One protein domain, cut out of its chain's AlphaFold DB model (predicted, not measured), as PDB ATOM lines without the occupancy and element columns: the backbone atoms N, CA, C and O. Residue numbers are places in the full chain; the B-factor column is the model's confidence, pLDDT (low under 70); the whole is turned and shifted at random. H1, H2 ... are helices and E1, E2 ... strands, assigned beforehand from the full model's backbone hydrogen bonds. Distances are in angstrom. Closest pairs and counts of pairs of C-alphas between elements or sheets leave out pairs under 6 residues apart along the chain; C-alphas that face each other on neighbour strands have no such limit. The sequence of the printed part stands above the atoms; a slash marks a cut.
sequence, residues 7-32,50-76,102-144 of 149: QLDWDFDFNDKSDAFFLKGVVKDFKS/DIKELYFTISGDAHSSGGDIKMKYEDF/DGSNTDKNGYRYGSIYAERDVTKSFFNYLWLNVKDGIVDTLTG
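Overview. This is residues 7 to 32, 50 to 76 and 102 to 144 of the 149 residues of an uncharacterized protein of Arenibacter sp (UniProt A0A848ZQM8). A twisted sheet of five strands curls round one long helix, H1, which packs on one face near the E5 edge, while the opposite face has no named helix. E1, at the other edge, reaches beyond the helix. The printed part has 96 residues, with five named strands and then one helix along the chain, E1 E2 E3 E4 E5 H1; the sheet has that same strand order and is antiparallel throughout. The class is mixed, helices and strands, in two layers, a helix on one face of a sheet. The whole is compact, with a radius of gyration of the C-alphas of 14.2 A, and elongated, spanning 42 by 23 by 22 A.

Along the chain. E1, residues 7 to 12, begins at C-alpha 7 (13.152, 7.234, 17.190). E2, residues 21 to 31, is 28.3 A long, E3, residues 50 to 60, 28.9 A, and E4, residues 64 to 76, 27.8 A. E5 is residues 112 to 119, 23.6 A. H1, residues 126 to 143, is 25.9 A long and ends at C-alpha 143 (-7.538, 10.893, 2.891).

Arrangement. E1 and E2 form a hairpin, with N 9 and O 24 2.8 A apart. E2 and E3 are antiparallel at 174 degrees, with N 23 and O 58 at 2.8 A. E3 and E4 form a hairpin, with N 55 and O 70 at 2.9 A. E4 and E5 are antiparallel at 144 degrees, with N 69 and O 114 at 2.9 A. These N and O pairs are within hydrogen-bond range. E2 bends by 70 degrees at residue 28, E3 by 65 at residue 53 and E4 by 89 at residue 73. H1 is on the sheet; its closest C-alphas to E5 are those of Thr 141 and Gly 114, 4.2 A apart, and to E4 those of Gly 137 and Ile 69, 5.9 A. In H1 every O i to N i+4 pair is within hydrogen-bond range. E1 and E5 are apart.

Size, cuts and confidence. The C-alphas farthest apart, of Asn 15 and Asp 102, are 45.2 A apart. Residues 33 to 49 and 77 to 101 are not printed; the C-alpha gaps are 6.0 A and 7.5 A. Of the links printed whole, none is long. Residue 103 alone is under pLDDT 70.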
ATOM      1  N   GLN A   7      12.781   6.386  16.066       85.38
ATOM      2  CA  GLN A   7      13.152   7.234  17.190       85.38
ATOM      3  C   GLN A   7      11.877   7.807  17.799       85.38
ATOM      4  O   GLN A   7      11.040   8.360  17.087       85.38
ATOM      5  N   LEU A   8      11.744   7.661  19.112       87.00
ATOM      6  CA  LEU A   8      10.619   8.174  19.875       87.00
ATOM      7  C   LEU A   8      11.163   8.997  21.039       87.00
ATOM      8  O   LEU A   8      11.844   8.452  21.906       87.00
ATOM      9  N   ASP A   9      10.841  10.284  21.044       86.81
ATOM     10  CA  ASP A   9      11.128  11.190  22.147       86.81
ATOM     11  C   ASP A   9       9.804  11.453  22.877       86.81
ATOM     12  O   ASP A   9       8.832  11.905  22.268       86.81
ATOM     13  N   TRP A  10       9.747  11.134  24.169       86.69
ATOM     14  CA  TRP A  10       8.560  11.318  25.005       86.69
ATOM     15  C   TRP A  10       8.920  12.192  26.205       86.69
ATOM     16  O   TRP A  10       9.828  11.859  26.963       86.69
ATOM     17  N   ASP A  11       8.189  13.292  26.358       84.06
ATOM     18  CA  ASP A  11       8.179  14.138  27.543       84.06
ATOM     19  C   ASP A  11       6.863  13.974  28.331       84.06
ATOM     20  O   ASP A  11       5.764  14.036  27.765       84.06
ATOM     21  N   PHE A  12       6.984  13.714  29.632       79.75
ATOM     22  CA  PHE A  12       5.871  13.562  30.569       79.75
ATOM     23  C   PHE A  12       6.281  14.115  31.932       79.75
ATOM     24  O   PHE A  12       7.249  13.632  32.532       79.75
ATOM     25  N   ASP A  13       5.523  15.079  32.449       77.44
ATOM     26  CA  ASP A  13       5.736  15.594  33.799       77.44
ATOM     27  C   ASP A  13       4.853  14.842  34.801       77.44
ATOM     28  O   ASP A  13       3.655  15.080  34.911       77.44
ATOM     29  N   PHE A  14       5.465  13.954  35.588       71.50
ATOM     30  CA  PHE A  14       4.772  13.203  36.642       71.50
ATOM     31  C   PHE A  14       4.190  14.083  37.761       71.50
ATOM     32  O   PHE A  14       3.381  13.595  38.553       71.50
ATOM     33  N   ASN A  15       4.622  15.341  37.879       77.62
ATOM     34  CA  ASN A  15       4.091  16.279  38.867       77.62
ATOM     35  C   ASN A  15       2.874  17.050  38.343       77.62
ATOM     36  O   ASN A  15       2.154  17.659  39.143       77.62
ATOM     37  N   ASP A  16       2.635  17.021  37.031       79.38
ATOM     38  CA  ASP A  16       1.474  17.644  36.422       79.38
ATOM     39  C   ASP A  16       0.246  16.739  36.583       79.38
ATOM     40  O   ASP A  16       0.187  15.607  36.108       79.38
ATOM     41  N   LYS A  17      -0.773  17.255  37.273       82.00
ATOM     42  CA  LYS A  17      -2.029  16.531  37.517       82.00
ATOM     43  C   LYS A  17      -2.941  16.473  36.293       82.00
ATOM     44  O   LYS A  17      -3.982  15.823  36.367       82.00
ATOM     45  N   SER A  18      -2.605  17.188  35.223       83.19
ATOM     46  CA  SER A  18      -3.354  17.163  33.967       83.19
ATOM     47  C   SER A  18      -3.020  15.952  33.091       83.19
ATOM     48  O   SER A  18      -3.692  15.749  32.085       83.19
ATOM     49  N   ASP A  19      -2.034  15.124  33.470       84.94
ATOM     50  CA  ASP A  19      -1.458  14.069  32.623       84.94
ATOM     51  C   ASP A  19      -0.927  14.619  31.282       84.94
ATOM     52  O   ASP A  19      -0.991  13.935  30.254       84.94
ATOM     53  N   ALA A  20      -0.425  15.859  31.274       92.44
ATOM     54  CA  ALA A  20       0.140  16.474  30.083       92.44
ATOM     55  C   ALA A  20       1.306  15.643  29.529       92.44
ATOM     56  O   ALA A  20       2.217  15.232  30.253       92.44
ATOM     57  N   PHE A  21       1.292  15.411  28.220       93.06
ATOM     58  CA  PHE A  21       2.355  14.697  27.527       93.06
ATOM     59  C   PHE A  21       2.685  15.345  26.189       93.06
ATOM     60  O   PHE A  21       1.827  15.922  25.515       93.06
ATOM     61  N   PHE A  22       3.938  15.172  25.778       94.81
ATOM     62  CA  PHE A  22       4.400  15.475  24.435       94.81
ATOM     63  C   PHE A  22       5.172  14.285  23.870       94.81
ATOM     64  O   PHE A  22       6.056  13.723  24.516       94.81
ATOM     65  N   LEU A  23       4.836  13.892  22.647       94.31
ATOM     66  CA  LEU A  23       5.433  12.765  21.953       94.31
ATOM     67  C   LEU A  23       5.899  13.211  20.575       94.31
ATOM     68  O   LEU A  23       5.122  13.763  19.800       94.31
ATOM     69  N   LYS A  24       7.147  12.908  20.237       95.19
ATOM     70  CA  LYS A  24       7.707  13.120  18.907       95.19
ATOM     71  C   LYS A  24       8.239  11.804  18.373       95.19
ATOM     72  O   LYS A  24       9.032  11.134  19.030       95.19
ATOM     73  N   GLY A  25       7.831  11.452  17.162       93.81
ATOM     74  CA  GLY A  25       8.295  10.244  16.495       93.81
ATOM     75  C   GLY A  25       8.934  10.529  15.149       93.81
ATOM     76  O   GLY A  25       8.491  11.402  14.400       93.81
ATOM     77  N   VAL A  26       9.970   9.755  14.838       94.31
ATOM     78  CA  VAL A  26      10.626   9.720  13.533       94.31
ATOM     79  C   VAL A  26      10.778   8.269  13.107       94.31
ATOM     80  O   VAL A  26      11.320   7.451  13.847       94.31
ATOM     81  N   VAL A  27      10.326   7.956  11.898       92.19
ATOM     82  CA  VAL A  27      10.485   6.642  11.275       92.19
ATOM     83  C   VAL A  27      11.105   6.843   9.901       92.19
ATOM     84  O   VAL A  27      10.622   7.670   9.128       92.19
ATOM     85  N   LYS A  28      12.170   6.101   9.590       92.88
ATOM     86  CA  LYS A  28      12.844   6.164   8.285       92.88
ATOM     87  C   LYS A  28      13.022   4.785   7.665       92.88
ATOM     88  O   LYS A  28      13.247   3.816   8.388       92.88
ATOM     89  N   ASP A  29      12.927   4.726   6.340       91.38
ATOM     90  CA  ASP A  29      13.165   3.542   5.504       91.38
ATOM     91  C   ASP A  29      12.466   2.276   6.024       91.38
ATOM     92  O   ASP A  29      13.048   1.195   6.167       91.38
ATOM     93  N   PHE A  30      11.184   2.427   6.347       88.25
ATOM     94  CA  PHE A  30      10.394   1.408   7.005       88.25
ATOM     95  C   PHE A  30       9.521   0.621   6.030       88.25
ATOM     96  O   PHE A  30       8.651   1.159   5.346       88.25
ATOM     97  N   LYS A  31       9.717  -0.701   6.030       90.06
ATOM     98  CA  LYS A  31       8.866  -1.641   5.298       90.06
ATOM     99  C   LYS A  31       7.656  -2.004   6.143       90.06
ATOM    100  O   LYS A  31       7.749  -2.857   7.030       90.06
ATOM    101  N   SER A  32       6.510  -1.418   5.826       88.31
ATOM    102  CA  SER A  32       5.306  -1.474   6.669       88.31
ATOM    103  C   SER A  32       4.751  -2.887   6.862       88.31
ATOM    104  O   SER A  32       4.186  -3.201   7.905       88.31
ATOM    105  N   ASP A  50       5.965   1.144   1.360       89.38
ATOM    106  CA  ASP A  50       7.235   1.580   1.932       89.38
ATOM    107  C   ASP A  50       7.122   3.025   2.428       89.38
ATOM    108  O   ASP A  50       6.855   3.950   1.659       89.38
ATOM    109  N   ILE A  51       7.366   3.227   3.722       91.69
ATOM    110  CA  ILE A  51       7.493   4.559   4.312       91.69
ATOM    111  C   ILE A  51       8.964   4.953   4.204       91.69
ATOM    112  O   ILE A  51       9.821   4.341   4.842       91.69
ATOM    113  N   LYS A  52       9.273   5.980   3.408       93.50
ATOM    114  CA  LYS A  52      10.635   6.530   3.355       93.50
ATOM    115  C   LYS A  52      10.901   7.359   4.598       93.50
ATOM    116  O   LYS A  52      11.911   7.162   5.259       93.50
ATOM    117  N   GLU A  53       9.970   8.249   4.937       94.88
ATOM    118  CA  GLU A  53      10.044   9.048   6.153       94.88
ATOM    119  C   GLU A  53       8.653   9.331   6.716       94.88
ATOM    120  O   GLU A  53       7.730   9.673   5.981       94.88
ATOM    121  N   LEU A  54       8.511   9.230   8.030       95.31
ATOM    122  CA  LEU A  54       7.318   9.624   8.764       95.31
ATOM    123  C   LEU A  54       7.759  10.397  10.002       95.31
ATOM    124  O   LEU A  54       8.637   9.956  10.745       95.31
ATOM    125  N   TYR A  55       7.142  11.555  10.202       96.69
ATOM    126  CA  TYR A  55       7.361  12.412  11.358       96.69
ATOM    127  C   TYR A  55       6.015  12.726  11.981       96.69
ATOM    128  O   TYR A  55       5.084  13.065  11.255       96.69
ATOM    129  N   PHE A  56       5.929  12.672  13.304       96.94
ATOM    130  CA  PHE A  56       4.754  13.161  14.011       96.94
ATOM    131  C   PHE A  56       5.127  13.850  15.316       96.94
ATOM    132  O   PHE A  56       6.151  13.536  15.934       96.94
ATOM    133  N   THR A  57       4.256  14.755  15.735       97.25
ATOM    134  CA  THR A  57       4.220  15.326  17.077       97.25
ATOM    135  C   THR A  57       2.811  15.200  17.618       97.25
ATOM    136  O   THR A  57       1.861  15.477  16.897       97.25
ATOM    137  N   ILE A  58       2.677  14.789  18.873       97.31
ATOM    138  CA  ILE A  58       1.401  14.691  19.577       97.31
ATOM    139  C   ILE A  58       1.576  15.389  20.918       97.31
ATOM    140  O   ILE A  58       2.525  15.103  21.645       97.31
ATOM    141  N   SER A  59       0.650  16.274  21.251       96.56
ATOM    142  CA  SER A  59       0.511  16.858  22.580       96.56
ATOM    143  C   SER A  59      -0.899  16.614  23.087       96.56
ATOM    144  O   SER A  59      -1.857  16.752  22.324       96.56
ATOM    145  N   GLY A  60      -1.045  16.290  24.360       95.44
ATOM    146  CA  GLY A  60      -2.361  16.106  24.952       95.44
ATOM    147  C   GLY A  60      -2.311  15.952  26.454       95.44
ATOM    148  O   GLY A  60      -1.264  16.146  27.070       95.44
ATOM    149  N   ASP A  61      -3.457  15.591  27.016       94.56
ATOM    150  CA  ASP A  61      -3.675  15.497  28.454       94.56
ATOM    151  C   ASP A  61      -4.547  14.276  28.829       94.56
ATOM    152  O   ASP A  61      -4.656  13.279  28.097       94.56
ATOM    153  N   ALA A  62      -5.165  14.321  30.009       92.19
ATOM    154  CA  ALA A  62      -6.085  13.302  30.501       92.19
ATOM    155  C   ALA A  62      -7.367  13.113  29.658       92.19
ATOM    156  O   ALA A  62      -8.097  12.140  29.886       92.19
ATOM    157  N   HIS A  63      -7.659  13.997  28.704       94.75
ATOM    158  CA  HIS A  63      -8.935  14.069  27.996       94.75
ATOM    159  C   HIS A  63      -8.792  14.039  26.477       94.75
ATOM    160  O   HIS A  63      -9.522  13.287  25.824       94.75
ATOM    161  N   SER A  64      -7.889  14.830  25.903       97.12
ATOM    162  CA  SER A  64      -7.738  14.911  24.450       97.12
ATOM    163  C   SER A  64      -6.339  15.327  24.013       97.12
ATOM    164  O   SER A  64      -5.489  15.751  24.798       97.12
ATOM    165  N   SER A  65      -6.060  15.071  22.737       97.88
ATOM    166  CA  SER A  65      -4.767  15.338  22.122       97.88
ATOM    167  C   SER A  65      -4.943  15.875  20.721       97.88
ATOM    168  O   SER A  65      -5.907  15.554  20.022       97.88
ATOM    169  N   GLY A  66      -3.957  16.667  20.331       98.06
ATOM    170  CA  GLY A  66      -3.778  17.175  18.988       98.06
ATOM    171  C   GLY A  66      -2.347  16.952  18.523       98.06
ATOM    172  O   GLY A  66      -1.443  16.680  19.321       98.06
ATOM    173  N   GLY A  67      -2.129  17.071  17.223       97.12
ATOM    174  CA  GLY A  67      -0.801  16.907  16.675       97.12
ATOM    175  C   GLY A  67      -0.737  17.071  15.174       97.12
ATOM    176  O   GLY A  67      -1.749  17.235  14.499       97.12
ATOM    177  N   ASP A  68       0.481  16.956  14.675       97.44
ATOM    178  CA  ASP A  68       0.796  17.037  13.260       97.44
ATOM    179  C   ASP A  68       1.514  15.765  12.844       97.44
ATOM    180  O   ASP A  68       2.348  15.222  13.582       97.44
ATOM    181  N   ILE A  69       1.249  15.329  11.623       97.31
ATOM    182  CA  ILE A  69       1.979  14.257  10.968       97.31
ATOM    183  C   ILE A  69       2.377  14.699   9.565       97.31
ATOM    184  O   ILE A  69       1.676  15.438   8.877       97.31
ATOM    185  N   LYS A  70       3.539  14.229   9.124       96.06
ATOM    186  CA  LYS A  70       3.896  14.253   7.712       96.06
ATOM    187  C   LYS A  70       4.550  12.951   7.307       96.06
ATOM    188  O   LYS A  70       5.362  12.386   8.048       96.06
ATOM    189  N   MET A  71       4.221  12.496   6.109       95.50
ATOM    190  CA  MET A  71       4.654  11.204   5.606       95.50
ATOM    191  C   MET A  71       5.119  11.323   4.158       95.50
ATOM    192  O   MET A  71       4.464  11.941   3.322       95.50
ATOM    193  N   LYS A  72       6.260  10.701   3.872       94.75
ATOM    194  CA  LYS A  72       6.784  10.451   2.532       94.75
ATOM    195  C   LYS A  72       6.841   8.948   2.327       94.75
ATOM    196  O   LYS A  72       7.557   8.241   3.041       94.75
ATOM    197  N   TYR A  73       6.087   8.461   1.357       92.88
ATOM    198  CA  TYR A  73       5.862   7.037   1.158       92.88
ATOM    199  C   TYR A  73       5.680   6.699  -0.320       92.88
ATOM    200  O   TYR A  73       5.531   7.584  -1.158       92.88
ATOM    201  N   GLU A  74       5.696   5.406  -0.614       88.25
ATOM    202  CA  GLU A  74       5.498   4.842  -1.947       88.25
ATOM    203  C   GLU A  74       4.486   3.694  -1.848       88.25
ATOM    204  O   GLU A  74       4.663   2.784  -1.028       88.25
ATOM    205  N   ASP A  75       3.405   3.780  -2.634       84.19
ATOM    206  CA  ASP A  75       2.304   2.807  -2.680       84.19
ATOM    207  C   ASP A  75       1.798   2.374  -1.290       84.19
ATOM    208  O   ASP A  75       1.602   1.185  -1.007       84.19
ATOM    209  N   PHE A  76       1.620   3.341  -0.383       89.88
ATOM    210  CA  PHE A  76       1.209   3.042   0.984       89.88
ATOM    211  C   PHE A  76      -0.289   2.774   1.071       89.88
ATOM    212  O   PHE A  76      -1.129   3.533   0.575       89.88
ATOM    213  N   ASP A 102      -1.686   7.397  -4.128       71.56
ATOM    214  CA  ASP A 102      -0.623   7.073  -5.090       71.56
ATOM    215  C   ASP A 102       0.653   7.920  -4.910       71.56
ATOM    216  O   ASP A 102       1.594   7.809  -5.692       71.56
ATOM    217  N   GLY A 103       0.697   8.769  -3.882       68.38
ATOM    218  CA  GLY A 103       1.769   9.730  -3.632       68.38
ATOM    219  C   GLY A 103       1.535  11.103  -4.274       68.38
ATOM    220  O   GLY A 103       2.439  11.941  -4.252       68.38
ATOM    221  N   SER A 104       0.349  11.357  -4.841       73.56
ATOM    222  CA  SER A 104      -0.054  12.678  -5.347       73.56
ATOM    223  C   SER A 104      -0.322  13.698  -4.227       73.56
ATOM    224  O   SER A 104      -0.410  13.354  -3.046       73.56
ATOM    225  N   ASN A 105      -0.415  14.981  -4.597       82.12
ATOM    226  CA  ASN A 105      -0.568  16.143  -3.704       82.12
ATOM    227  C   ASN A 105       0.451  16.146  -2.552       82.12
ATOM    228  O   ASN A 105       0.107  16.233  -1.376       82.12
ATOM    229  N   THR A 106       1.719  15.971  -2.913       88.50
ATOM    230  CA  THR A 106       2.855  16.140  -2.008       88.50
ATOM    231  C   THR A 106       3.434  17.545  -2.138       88.50
ATOM    232  O   THR A 106       3.344  18.177  -3.193       88.50
ATOM    233  N   ASP A 107       4.095  18.024  -1.085       91.50
ATOM    234  CA  ASP A 107       4.938  19.211  -1.183       91.50
ATOM    235  C   ASP A 107       6.154  18.978  -2.101       91.50
ATOM    236  O   ASP A 107       6.458  17.867  -2.539       91.50
ATOM    237  N   LYS A 108       6.933  20.038  -2.341       90.94
ATOM    238  CA  LYS A 108       8.158  19.986  -3.162       90.94
ATOM    239  C   LYS A 108       9.206  18.957  -2.704       90.94
ATOM    240  O   LYS A 108      10.122  18.652  -3.463       90.94
ATOM    241  N   ASN A 109       9.124  18.468  -1.466       91.94
ATOM    242  CA  ASN A 109      10.038  17.476  -0.903       91.94
ATOM    243  C   ASN A 109       9.442  16.052  -0.918       91.94
ATOM    244  O   ASN A 109      10.144  15.088  -0.575       91.94
ATOM    245  N   GLY A 110       8.185  15.900  -1.342       92.25
ATOM    246  CA  GLY A 110       7.470  14.631  -1.407       92.25
ATOM    247  C   GLY A 110       6.719  14.273  -0.123       92.25
ATOM    248  O   GLY A 110       6.455  13.091   0.082       92.25
ATOM    249  N   TYR A 111       6.427  15.232   0.764       95.31
ATOM    250  CA  TYR A 111       5.617  14.967   1.957       95.31
ATOM    251  C   TYR A 111       4.146  15.264   1.713       95.31
ATOM    252  O   TYR A 111       3.807  16.294   1.136       95.31
ATOM    253  N   ARG A 112       3.294  14.393   2.245       95.25
ATOM    254  CA  ARG A 112       1.898  14.704   2.540       95.25
ATOM    255  C   ARG A 112       1.762  14.996   4.021       95.25
ATOM    256  O   ARG A 112       2.441  14.359   4.834       95.25
ATOM    257  N   TYR A 113       0.900  15.943   4.342       95.88
ATOM    258  CA  TYR A 113       0.616  16.367   5.703       95.88
ATOM    259  C   TYR A 113      -0.741  15.832   6.156       95.88
ATOM    260  O   TYR A 113      -1.602  15.516   5.337       95.88
ATOM    261  N   GLY A 114      -0.889  15.697   7.466       95.06
ATOM    262  CA  GLY A 114      -2.145  15.375   8.118       95.06
ATOM    263  C   GLY A 114      -2.160  15.945   9.528       95.06
ATOM    264  O   GLY A 114      -1.111  16.219  10.124       95.06
ATOM    265  N   SER A 115      -3.362  16.103  10.056       96.56
ATOM    266  CA  SER A 115      -3.608  16.496  11.436       96.56
ATOM    267  C   SER A 115      -3.931  15.271  12.284       96.56
ATOM    268  O   SER A 115      -4.348  14.227  11.785       96.56
ATOM    269  N   ILE A 116      -3.706  15.388  13.586       97.62
ATOM    270  CA  ILE A 116      -4.063  14.371  14.568       97.62
ATOM    271  C   ILE A 116      -5.058  14.986  15.537       97.62
ATOM    272  O   ILE A 116      -4.782  16.038  16.118       97.62
ATOM    273  N   TYR A 117      -6.161  14.288  15.782       97.81
ATOM    274  CA  TYR A 117      -7.026  14.539  16.925       97.81
ATOM    275  C   TYR A 117      -7.509  13.222  17.534       97.81
ATOM    276  O   TYR A 117      -7.950  12.304  16.843       97.81
ATOM    277  N   ALA A 118      -7.458  13.119  18.861       97.88
ATOM    278  CA  ALA A 118      -8.035  11.976  19.555       97.88
ATOM    279  C   ALA A 118      -8.617  12.366  20.912       97.88
ATOM    280  O   ALA A 118      -7.983  13.055  21.712       97.88
ATOM    281  N   GLU A 119      -9.800  11.831  21.202       97.75
ATOM    282  CA  GLU A 119     -10.389  11.838  22.540       97.75
ATOM    283  C   GLU A 119      -9.976  10.577  23.302       97.75
ATOM    284  O   GLU A 119      -9.987   9.459  22.767       97.75
ATOM    285  N   ARG A 120      -9.602  10.749  24.571       95.69
ATOM    286  CA  ARG A 120      -9.165   9.661  25.442       95.69
ATOM    287  C   ARG A 120     -10.365   8.966  26.077       95.69
ATOM    288  O   ARG A 120     -11.104   9.548  26.866       95.69
ATOM    289  N   ASP A 121     -10.486   7.664  25.839       94.88
ATOM    290  CA  ASP A 121     -11.304   6.793  26.684       94.88
ATOM    291  C   ASP A 121     -10.503   6.431  27.944       94.88
ATOM    292  O   ASP A 121      -9.635   5.553  27.926       94.88
ATOM    293  N   VAL A 122     -10.800   7.109  29.054       92.69
ATOM    294  CA  VAL A 122     -10.123   6.903  30.348       92.69
ATOM    295  C   VAL A 122     -10.333   5.500  30.933       92.69
ATOM    296  O   VAL A 122      -9.622   5.115  31.858       92.69
ATOM    297  N   THR A 123     -11.266   4.704  30.394       95.88
ATOM    298  CA  THR A 123     -11.442   3.290  30.772       95.88
ATOM    299  C   THR A 123     -10.467   2.352  30.050       95.88
ATOM    300  O   THR A 123     -10.401   1.159  30.368       95.88
ATOM    301  N   LYS A 124      -9.716   2.858  29.064       93.75
ATOM    302  CA  LYS A 124      -8.697   2.117  28.311       93.75
ATOM    303  C   LYS A 124      -7.294   2.509  28.751       93.75
ATOM    304  O   LYS A 124      -7.064   3.496  29.443       93.75
ATOM    305  N   SER A 125      -6.328   1.695  28.336       91.69
ATOM    306  CA  SER A 125      -4.920   1.984  28.580       91.69
ATOM    307  C   SER A 125      -4.474   3.243  27.837       91.69
ATOM    308  O   SER A 125      -4.953   3.537  26.743       91.69
ATOM    309  N   PHE A 126      -3.464   3.929  28.372       90.06
ATOM    310  CA  PHE A 126      -2.810   5.037  27.671       90.06
ATOM    311  C   PHE A 126      -2.254   4.615  26.295       90.06
ATOM    312  O   PHE A 126      -2.287   5.378  25.339       90.06
ATOM    313  N   PHE A 127      -1.835   3.353  26.141       89.31
ATOM    314  CA  PHE A 127      -1.435   2.816  24.839       89.31
ATOM    315  C   PHE A 127      -2.576   2.818  23.806       89.31
ATOM    316  O   PHE A 127      -2.335   3.094  22.634       89.31
ATOM    317  N   ASN A 128      -3.822   2.535  24.213       92.88
ATOM    318  CA  ASN A 128      -4.964   2.657  23.304       92.88
ATOM    319  C   ASN A 128      -5.100   4.093  22.792       92.88
ATOM    320  O   ASN A 128      -5.340   4.299  21.608       92.88
ATOM    321  N   TYR A 129      -4.885   5.059  23.675       94.94
ATOM    322  CA  TYR A 129      -4.954   6.467  23.340       94.94
ATOM    323  C   TYR A 129      -3.822   6.916  22.400       94.94
ATOM    324  O   TYR A 129      -4.090   7.556  21.383       94.94
ATOM    325  N   LEU A 130      -2.579   6.479  22.637       92.62
ATOM    326  CA  LEU A 130      -1.479   6.674  21.682       92.62
ATOM    327  C   LEU A 130      -1.792   6.060  20.312       92.62
ATOM    328  O   LEU A 130      -1.534   6.669  19.275       92.62
ATOM    329  N   TRP A 131      -2.381   4.861  20.295       92.75
ATOM    330  CA  TRP A 131      -2.774   4.211  19.050       92.75
ATOM    331  C   TRP A 131      -3.846   4.996  18.289       92.75
ATOM    332  O   TRP A 131      -3.754   5.093  17.066       92.75
ATOM    333  N   LEU A 132      -4.842   5.564  18.978       95.06
ATOM    334  CA  LEU A 132      -5.859   6.400  18.336       95.06
ATOM    335  C   LEU A 132      -5.219   7.579  17.600       95.06
ATOM    336  O   LEU A 132      -5.535   7.770  16.433       95.06
ATOM    337  N   ASN A 133      -4.267   8.267  18.235       96.88
ATOM    338  CA  ASN A 133      -3.532   9.377  17.626       96.88
ATOM    339  C   ASN A 133      -2.764   8.961  16.364       96.88
ATOM    340  O   ASN A 133      -2.907   9.577  15.312       96.88
ATOM    341  N   VAL A 134      -1.967   7.890  16.446       94.12
ATOM    342  CA  VAL A 134      -1.184   7.412  15.291       94.12
ATOM    343  C   VAL A 134      -2.104   6.960  14.155       94.12
ATOM    344  O   VAL A 134      -1.839   7.254  12.991       94.12
ATOM    345  N   LYS A 135      -3.192   6.250  14.482       94.25
ATOM    346  CA  LYS A 135      -4.174   5.794  13.493       94.25
ATOM    347  C   LYS A 135      -4.840   6.980  12.797       94.25
ATOM    348  O   LYS A 135      -4.981   6.936  11.581       94.25
ATOM    349  N   ASP A 136      -5.262   7.979  13.564       95.69
ATOM    350  CA  ASP A 136      -5.927   9.173  13.051       95.69
ATOM    351  C   ASP A 136      -5.016   9.932  12.083       95.69
ATOM    352  O   ASP A 136      -5.359  10.050  10.912       95.69
ATOM    353  N   GLY A 137      -3.790  10.260  12.502       95.62
ATOM    354  CA  GLY A 137      -2.831  10.949  11.637       95.62
ATOM    355  C   GLY A 137      -2.503  10.192  10.349       95.62
ATOM    356  O   GLY A 137      -2.434  10.789   9.275       95.62
ATOM    357  N   ILE A 138      -2.317   8.867  10.416       94.56
ATOM    358  CA  ILE A 138      -2.083   8.060   9.206       94.56
ATOM    359  C   ILE A 138      -3.291   8.125   8.269       94.56
ATOM    360  O   ILE A 138      -3.110   8.274   7.062       94.56
ATOM    361  N   VAL A 139      -4.507   7.983   8.801       93.62
ATOM    362  CA  VAL A 139      -5.732   8.032   7.994       93.62
ATOM    363  C   VAL A 139      -5.890   9.410   7.365       93.62
ATOM    364  O   VAL A 139      -6.046   9.482   6.149       93.62
ATOM    365  N   ASP A 140      -5.760  10.474   8.154       94.06
ATOM    366  CA  ASP A 140      -5.897  11.851   7.688       94.06
ATOM    367  C   ASP A 140      -4.869  12.183   6.596       94.06
ATOM    368  O   ASP A 140      -5.242  12.634   5.518       94.06
ATOM    369  N   THR A 141      -3.601  11.793   6.775       94.38
ATOM    370  CA  THR A 141      -2.559  11.964   5.740       94.38
ATOM    371  C   THR A 141      -2.930  11.283   4.410       94.38
ATOM    372  O   THR A 141      -2.580  11.762   3.323       94.38
ATOM    373  N   LEU A 142      -3.619  10.138   4.466       91.69
ATOM    374  CA  LEU A 142      -4.008   9.376   3.276       91.69
ATOM    375  C   LEU A 142      -5.296   9.881   2.623       91.69
ATOM    376  O   LEU A 142      -5.444   9.708   1.413       91.69
ATOM    377  N   THR A 143      -6.218  10.465   3.390       90.31
ATOM    378  CA  THR A 143      -7.538  10.893   2.891       90.31
ATOM    379  C   THR A 143      -7.701  12.396   2.714       90.31
ATOM    380  O   THR A 143      -8.602  12.804   1.985       90.31
ATOM    381  N   GLY A 144      -6.871  13.201   3.377       86.88
ATOM    382  CA  GLY A 144      -6.852  14.656   3.266       86.88
ATOM    383  C   GLY A 144      -6.262  15.142   1.942       86.88
ATOM    384  O   GLY A 144      -5.790  14.356   1.109       86.88
TER     385      GLY A 144